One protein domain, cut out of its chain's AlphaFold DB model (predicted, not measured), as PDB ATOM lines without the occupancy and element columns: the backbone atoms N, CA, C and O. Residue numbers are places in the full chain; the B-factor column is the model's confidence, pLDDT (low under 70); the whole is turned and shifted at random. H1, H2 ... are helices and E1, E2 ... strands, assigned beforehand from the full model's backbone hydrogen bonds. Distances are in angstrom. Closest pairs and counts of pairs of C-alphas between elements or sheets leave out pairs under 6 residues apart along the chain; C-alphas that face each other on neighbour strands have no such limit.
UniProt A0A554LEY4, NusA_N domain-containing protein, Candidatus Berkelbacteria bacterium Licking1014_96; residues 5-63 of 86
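What this domain is: This is residues 5 to 63 of the 86 residues of the protein "NusA_N domain-containing protein" of Candidatus Berkelbacteria bacterium Licking1014_96 (UniProt A0A554LEY4). Two helices, H1 and H2, meet as an L, and the hairpin of E1 and E2 packs on the longer helix, H2, chiefly through E1. The printed part has 59 residues, with two named helices and then two antiparallel strands, E1 - E2, a mixed class. It is loose, radius of gyration of the C-alphas 13.0 A, and elongated, spanning 37 by 23 by 17 A.

Where its parts are: H1, residues 5 to 17, starts at C-alpha (27.575, 37.686, -11.232) and measures 18.3 A. H2, residues 21 to 39, measures 27.2 A. E1 is residues 46 to 51; E2, residues 58 to 63, ends at C-alpha (38.173, 13.665, 6.420).

How they stand to each other: Residues 10 to 14 of H1 touch residues 21 to 24 of H2, closest C-alphas Cys 14 and Glu 21, 6.2 A, at a steep tilt of 68 degrees, only just short of about perpendicular, opposite ways. The closest C-alphas of H2 and E1 are Glu 29 and Val 49, 5.4 A. H2 and E2 are near each other. H1 is apart from both strands. N 48 and O 61 are 2.9 A apart, within hydrogen-bond range. In H1 and H2 every O i to N i+4 pair is within range.

The domain as a whole: The C-alphas farthest apart, Asp 15 and Lys 42, are 37.0 A apart. The printed part has no cut and no long link. Residues 38 to 44, of which 38 and 39 belong to H2, stand free. pLDDT is under 70 at residues 40 to 46 and 53 to 56.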
ATOM      1  N   GLU A   5      28.573  38.381 -10.417       80.56
ATOM      2  CA  GLU A   5      27.575  37.686 -11.232       80.56
ATOM      3  C   GLU A   5      27.072  36.423 -10.521       80.56
ATOM      4  O   GLU A   5      25.870  36.198 -10.394       80.56
ATOM      5  N   PHE A   6      27.992  35.640  -9.947       79.19
ATOM      6  CA  PHE A   6      27.666  34.413  -9.216       79.19
ATOM      7  C   PHE A   6      26.811  34.704  -7.978       79.19
ATOM      8  O   PHE A   6      25.859  33.989  -7.670       79.19
ATOM      9  N   ARG A   7      27.113  35.803  -7.279       79.44
ATOM     10  CA  ARG A   7      26.361  36.234  -6.095       79.44
ATOM     11  C   ARG A   7      24.963  36.750  -6.453       79.44
ATOM     12  O   ARG A   7      24.025  36.491  -5.703       79.44
ATOM     13  N   SER A   8      24.814  37.441  -7.585       83.94
ATOM     14  CA  SER A   8      23.506  37.853  -8.110       83.94
ATOM     15  C   SER A   8      22.661  36.654  -8.540       83.94
ATOM     16  O   SER A   8      21.489  36.585  -8.176       83.94
ATOM     17  N   ALA A   9      23.259  35.673  -9.223       84.00
ATOM     18  CA  ALA A   9      22.569  34.449  -9.625       84.00
ATOM     19  C   ALA A   9      22.055  33.655  -8.413       84.00
ATOM     20  O   ALA A   9      20.902  33.233  -8.392       84.00
ATOM     21  N   ILE A  10      22.872  33.515  -7.360       82.19
ATOM     22  CA  ILE A  10      22.444  32.863  -6.112       82.19
ATOM     23  C   ILE A  10      21.261  33.601  -5.483       82.19
ATOM     24  O   ILE A  10      20.292  32.958  -5.082       82.19
ATOM     25  N   LYS A  11      21.307  34.937  -5.413       83.94
ATOM     26  CA  LYS A  11      20.193  35.725  -4.867       83.94
ATOM     27  C   LYS A  11      18.905  35.535  -5.657       83.94
ATOM     28  O   LYS A  11      17.856  35.373  -5.050       83.94
ATOM     29  N   GLN A  12      18.994  35.525  -6.983       85.44
ATOM     30  CA  GLN A  12      17.841  35.311  -7.847       85.44
ATOM     31  C   GLN A  12      17.226  33.920  -7.631       85.44
ATOM     32  O   GLN A  12      16.010  33.796  -7.526       85.44
ATOM     33  N   ILE A  13      18.057  32.885  -7.477       84.00
ATOM     34  CA  ILE A  13      17.592  31.523  -7.180       84.00
ATOM     35  C   ILE A  13      16.966  31.440  -5.779       84.00
ATOM     36  O   ILE A  13      15.950  30.769  -5.607       84.00
ATOM     37  N   CYS A  14      17.540  32.117  -4.776       84.06
ATOM     38  CA  CYS A  14      16.952  32.196  -3.435       84.06
ATOM     39  C   CYS A  14      15.560  32.828  -3.453       84.06
ATOM     40  O   CYS A  14      14.663  32.309  -2.794       84.06
ATOM     41  N   ASP A  15      15.398  33.927  -4.190       83.56
ATOM     42  CA  ASP A  15      14.143  34.678  -4.268       83.56
ATOM     43  C   ASP A  15      13.056  33.877  -5.000       83.56
ATOM     44  O   ASP A  15      11.953  33.711  -4.488       83.56
ATOM     45  N   GLU A  16      13.400  33.260  -6.135       83.00
ATOM     46  CA  GLU A  16      12.468  32.454  -6.932       83.00
ATOM     47  C   GLU A  16      12.024  31.173  -6.205       83.00
ATOM     48  O   GLU A  16      10.877  30.740  -6.315       83.00
ATOM     49  N   ARG A  17      12.939  30.536  -5.464       78.94
ATOM     50  CA  ARG A  17      12.678  29.254  -4.794       78.94
ATOM     51  C   ARG A  17      12.243  29.406  -3.336       78.94
ATOM     52  O   ARG A  17      11.865  28.408  -2.728       78.94
ATOM     53  N   GLY A  18      12.308  30.612  -2.768       78.00
ATOM     54  CA  GLY A  18      12.027  30.869  -1.352       78.00
ATOM     55  C   GLY A  18      13.000  30.169  -0.395       78.00
ATOM     56  O   GLY A  18      12.634  29.830   0.728       78.00
ATOM     57  N   ILE A  19      14.230  29.899  -0.839       81.81
ATOM     58  CA  ILE A  19      15.234  29.148  -0.073       81.81
ATOM     59  C   ILE A  19      16.208  30.144   0.554       81.81
ATOM     60  O   ILE A  19      16.641  31.087  -0.097       81.81
ATOM     61  N   SER A  20      16.595  29.940   1.813       82.19
ATOM     62  CA  SER A  20      17.595  30.796   2.462       82.19
ATOM     63  C   SER A  20      18.983  30.631   1.826       82.19
ATOM     64  O   SER A  20      19.375  29.516   1.474       82.19
ATOM     65  N   GLU A  21      19.764  31.717   1.751       80.19
ATOM     66  CA  GLU A  21      21.129  31.731   1.184       80.19
ATOM     67  C   GLU A  21      22.016  30.616   1.765       80.19
ATOM     68  O   GLU A  21      22.832  30.027   1.059       80.19
ATOM     69  N   LYS A  22      21.810  30.267   3.042       81.38
ATOM     70  CA  LYS A  22      22.511  29.167   3.721       81.38
ATOM     71  C   LYS A  22      22.273  27.804   3.072       81.38
ATOM     72  O   LYS A  22      23.231  27.079   2.837       81.38
ATOM     73  N   SER A  23      21.028  27.465   2.753       83.75
ATOM     74  CA  SER A  23      20.706  26.154   2.178       83.75
ATOM     75  C   SER A  23      21.194  26.030   0.736       83.75
ATOM     76  O   SER A  23      21.572  24.942   0.304       83.75
ATOM     77  N   VAL A  24      21.250  27.141  -0.007       83.88
ATOM     78  CA  VAL A  24      21.860  27.159  -1.347       83.88
ATOM     79  C   VAL A  24      23.365  26.907  -1.258       83.88
ATOM     80  O   VAL A  24      23.888  26.089  -2.012       83.88
ATOM     81  N   LEU A  25      24.051  27.548  -0.307       81.38
ATOM     82  CA  LEU A  25      25.476  27.315  -0.054       81.38
ATOM     83  C   LEU A  25      25.754  25.846   0.300       81.38
ATOM     84  O   LEU A  25      26.592  25.229  -0.356       81.38
ATOM     85  N   GLU A  26      24.983  25.259   1.223       83.12
ATOM     86  CA  GLU A  26      25.106  23.835   1.575       83.12
ATOM     87  C   GLU A  26      24.875  22.918   0.367       83.12
ATOM     88  O   GLU A  26      25.591  21.936   0.166       83.12
ATOM     89  N   THR A  27      23.903  23.248  -0.484       84.88
ATOM     90  CA  THR A  27      23.611  22.462  -1.691       84.88
ATOM     91  C   THR A  27      24.790  22.485  -2.667       84.88
ATOM     92  O   THR A  27      25.137  21.453  -3.241       84.88
ATOM     93  N   ILE A  28      25.446  23.638  -2.829       85.12
ATOM     94  CA  ILE A  28      26.639  23.783  -3.675       85.12
ATOM     95  C   ILE A  28      27.809  22.975  -3.095       85.12
ATOM     96  O   ILE A  28      28.499  22.279  -3.840       85.12
ATOM     97  N   GLU A  29      28.014  23.012  -1.778       83.31
ATOM     98  CA  GLU A  29      29.046  22.224  -1.089       83.31
ATOM     99  C   GLU A  29      28.838  20.715  -1.299       83.31
ATOM    100  O   GLU A  29      29.774  19.995  -1.664       83.31
ATOM    101  N   GLN A  30      27.596  20.240  -1.157       83.50
ATOM    102  CA  GLN A  30      27.218  18.846  -1.408       83.50
ATOM    103  C   GLN A  30      27.404  18.454  -2.881       83.50
ATOM    104  O   GLN A  30      27.945  17.383  -3.168       83.50
ATOM    105  N   ALA A  31      27.000  19.317  -3.819       85.94
ATOM    106  CA  ALA A  31      27.149  19.079  -5.254       85.94
ATOM    107  C   ALA A  31      28.624  18.974  -5.664       85.94
ATOM    108  O   ALA A  31      29.002  18.052  -6.390       85.94
ATOM    109  N   LEU A  32      29.476  19.863  -5.142       83.62
ATOM    110  CA  LEU A  32      30.922  19.823  -5.359       83.62
ATOM    111  C   LEU A  32      31.540  18.561  -4.757       83.62
ATOM    112  O   LEU A  32      32.321  17.894  -5.431       83.62
ATOM    113  N   ALA A  33      31.167  18.188  -3.530       81.69
ATOM    114  CA  ALA A  33      31.640  16.956  -2.905       81.69
ATOM    115  C   ALA A  33      31.237  15.709  -3.715       81.69
ATOM    116  O   ALA A  33      32.044  14.794  -3.881       81.69
ATOM    117  N   ALA A  34      30.012  15.670  -4.244       82.81
ATOM    118  CA  ALA A  34      29.522  14.578  -5.081       82.81
ATOM    119  C   ALA A  34      30.241  14.509  -6.439       82.81
ATOM    120  O   ALA A  34      30.654  13.423  -6.852       82.81
ATOM    121  N   ALA A  35      30.450  15.651  -7.101       84.12
ATOM    122  CA  ALA A  35      31.223  15.733  -8.340       84.12
ATOM    123  C   ALA A  35      32.668  15.257  -8.123       84.12
ATOM    124  O   ALA A  35      33.163  14.409  -8.859       84.12
ATOM    125  N   TYR A  36      33.307  15.690  -7.032       79.31
ATOM    126  CA  TYR A  36      34.669  15.274  -6.697       79.31
ATOM    127  C   TYR A  36      34.786  13.763  -6.442       79.31
ATOM    128  O   TYR A  36      35.768  13.136  -6.835       79.31
ATOM    129  N   ARG A  37      33.773  13.147  -5.813       76.62
ATOM    130  CA  ARG A  37      33.708  11.681  -5.646       76.62
ATOM    131  C   ARG A  37      33.597  10.960  -6.989       76.62
ATOM    132  O   ARG A  37      34.169   9.884  -7.141       76.62
ATOM    133  N   LYS A  38      32.865  11.546  -7.940       75.69
ATOM    134  CA  LYS A  38      32.610  10.970  -9.264       75.69
ATOM    135  C   LYS A  38      33.853  11.005 -10.157       75.69
ATOM    136  O   LYS A  38      34.173   9.985 -10.757       75.69
ATOM    137  N   ASP A  39      34.571  12.126 -10.192       75.81
ATOM    138  CA  ASP A  39      35.759  12.306 -11.040       75.81
ATOM    139  C   ASP A  39      37.005  11.555 -10.532       75.81
ATOM    140  O   ASP A  39      37.824  11.105 -11.330       75.81
ATOM    141  N   TYR A  40      37.154  11.373  -9.213       69.31
ATOM    142  CA  TYR A  40      38.387  10.825  -8.620       69.31
ATOM    143  C   TYR A  40      38.285   9.381  -8.105       69.31
ATOM    144  O   TYR A  40      39.232   8.884  -7.490       69.31
ATOM    145  N   GLY A  41      37.175   8.687  -8.377       52.69
ATOM    146  CA  GLY A  41      37.092   7.219  -8.431       52.69
ATOM    147  C   GLY A  41      37.536   6.429  -7.193       52.69
ATOM    148  O   GLY A  41      37.782   5.228  -7.300       52.69
ATOM    149  N   LYS A  42      37.664   7.052  -6.014       60.41
ATOM    150  CA  LYS A  42      37.960   6.346  -4.763       60.41
ATOM    151  C   LYS A  42      36.670   6.226  -3.952       60.41
ATOM    152  O   LYS A  42      36.243   7.225  -3.372       60.41
ATOM    153  N   PRO A  43      36.070   5.025  -3.870       57.44
ATOM    154  CA  PRO A  43      34.731   4.814  -3.306       57.44
ATOM    155  C   PRO A  43      34.617   5.113  -1.801       57.44
ATOM    156  O   PRO A  43      33.528   5.052  -1.241       57.44
ATOM    157  N   GLU A  44      35.721   5.454  -1.134       58.03
ATOM    158  CA  GLU A  44      35.808   5.491   0.326       58.03
ATOM    159  C   GLU A  44      36.539   6.732   0.855       58.03
ATOM    160  O   GLU A  44      37.187   6.708   1.897       58.03
ATOM    161  N   GLN A  45      36.479   7.846   0.124       62.75
ATOM    162  CA  GLN A  45      36.975   9.124   0.631       62.75
ATOM    163  C   GLN A  45      35.787  10.013   1.006       62.75
ATOM    164  O   GLN A  45      35.053  10.495   0.140       62.75
ATOM    165  N   ARG A  46      35.587  10.243   2.315       67.88
ATOM    166  CA  ARG A  46      34.705  11.316   2.797       67.88
ATOM    167  C   ARG A  46      35.371  12.654   2.484       67.88
ATOM    168  O   ARG A  46      36.229  13.135   3.223       67.88
ATOM    169  N   ILE A  47      34.990  13.209   1.343       74.00
ATOM    170  CA  ILE A  47      35.374  14.549   0.911       74.00
ATOM    171  C   ILE A  47      34.334  15.519   1.467       74.00
ATOM    172  O   ILE A  47      33.137  15.344   1.212       74.00
ATOM    173  N   ASP A  48      34.817  16.486   2.241       76.75
ATOM    174  CA  ASP A  48      34.067  17.618   2.777       76.75
ATOM    175  C   ASP A  48      34.546  18.878   2.054       76.75
ATOM    176  O   ASP A  48      35.752  19.107   1.904       76.75
ATOM    177  N   VAL A  49      33.613  19.677   1.551       80.06
ATOM    178  CA  VAL A  49      33.922  20.930   0.861       80.06
ATOM    179  C   VAL A  49      33.327  22.041   1.697       80.06
ATOM    180  O   VAL A  49      32.123  22.044   1.915       80.06
ATOM    181  N   LYS A  50      34.175  22.966   2.150       80.75
ATOM    182  CA  LYS A  50      33.736  24.176   2.842       80.75
ATOM    183  C   LYS A  50      33.880  25.379   1.941       80.75
ATOM    184  O   LYS A  50      34.961  25.603   1.387       80.75
ATOM    185  N   LEU A  51      32.816  26.157   1.817       77.62
ATOM    186  CA  LEU A  51      32.813  27.392   1.050       77.62
ATOM    187  C   LEU A  51      32.649  28.600   1.975       77.62
ATOM    188  O   LEU A  51      31.641  28.756   2.655       77.62
ATOM    189  N   ASP A  52      33.640  29.494   1.974       77.75
ATOM    190  CA  ASP A  52      33.587  30.736   2.743       77.75
ATOM    191  C   ASP A  52      32.854  31.842   1.951       77.75
ATOM    192  O   ASP A  52      33.431  32.410   1.018       77.75
ATOM    193  N   PRO A  53      31.632  32.270   2.332       66.94
ATOM    194  CA  PRO A  53      30.827  33.233   1.558       66.94
ATOM    195  C   PRO A  53      31.373  34.675   1.573       66.94
ATOM    196  O   PRO A  53      30.916  35.544   0.820       66.94
ATOM    197  N   LYS A  54      32.337  34.963   2.458       67.44
ATOM    198  CA  LYS A  54      32.994  36.277   2.573       67.44
ATOM    199  C   LYS A  54      34.234  36.396   1.696       67.44
ATOM    200  O   LYS A  54      34.482  37.456   1.138       67.44
ATOM    201  N   THR A  55      35.021  35.327   1.600       66.06
ATOM    202  CA  THR A  55      36.296  35.335   0.868       66.06
ATOM    203  C   THR A  55      36.192  34.629  -0.475       66.06
ATOM    204  O   THR A  55      37.079  34.780  -1.315       66.06
ATOM    205  N   GLY A  56      35.119  33.860  -0.677       66.81
ATOM    206  CA  GLY A  56      34.930  33.060  -1.867       66.81
ATOM    207  C   GLY A  56      35.895  31.892  -1.994       66.81
ATOM    208  O   GLY A  56      36.060  31.320  -3.070       66.81
ATOM    209  N   LYS A  57      36.614  31.582  -0.916       70.62
ATOM    210  CA  LYS A  57      37.585  30.503  -0.911       70.62
ATOM    211  C   LYS A  57      36.825  29.203  -0.704       70.62
ATOM    212  O   LYS A  57      36.103  29.055   0.278       70.62
ATOM    213  N   MET A  58      36.995  28.273  -1.639       75.25
ATOM    214  CA  MET A  58      36.581  26.891  -1.439       75.25
ATOM    215  C   MET A  58      37.755  26.120  -0.845       75.25
ATOM    216  O   MET A  58      38.877  26.183  -1.358       75.25
ATOM    217  N   LYS A  59      37.510  25.391   0.238       79.06
ATOM    218  CA  LYS A  59      38.488  24.496   0.841       79.06
ATOM    219  C   LYS A  59      37.946  23.082   0.796       79.06
ATOM    220  O   LYS A  59      37.015  22.731   1.513       79.06
ATOM    221  N   VAL A  60      38.566  22.268  -0.046       77.56
ATOM    222  CA  VAL A  60      38.294  20.834  -0.110       77.56
ATOM    223  C   VAL A  60      39.174  20.153   0.929       77.56
ATOM    224  O   VAL A  60      40.395  20.315   0.917       77.56
ATOM    225  N   SER A  61      38.558  19.431   1.857       74.62
ATOM    226  CA  SER A  61      39.254  18.681   2.897       74.62
ATOM    227  C   SER A  61      38.850  17.217   2.833       74.62
ATOM    228  O   SER A  61      37.675  16.873   2.714       74.62
ATOM    229  N   GLN A  62      39.838  16.336   2.932       70.19
ATOM    230  CA  GLN A  62      39.580  14.917   3.090       70.19
ATOM    231  C   GLN A  62      39.507  14.592   4.581       70.19
ATOM    232  O   GLN A  62      40.476  14.801   5.314       70.19
ATOM    233  N   VAL A  63      38.359  14.085   5.030       71.75
ATOM    234  CA  VAL A  63      38.173  13.665   6.420       71.75
ATOM    235  C   VAL A  63      38.675  12.234   6.565       71.75
ATOM    236  O   VAL A  63      38.239  11.334   5.845       71.75
TER     237      VAL A  63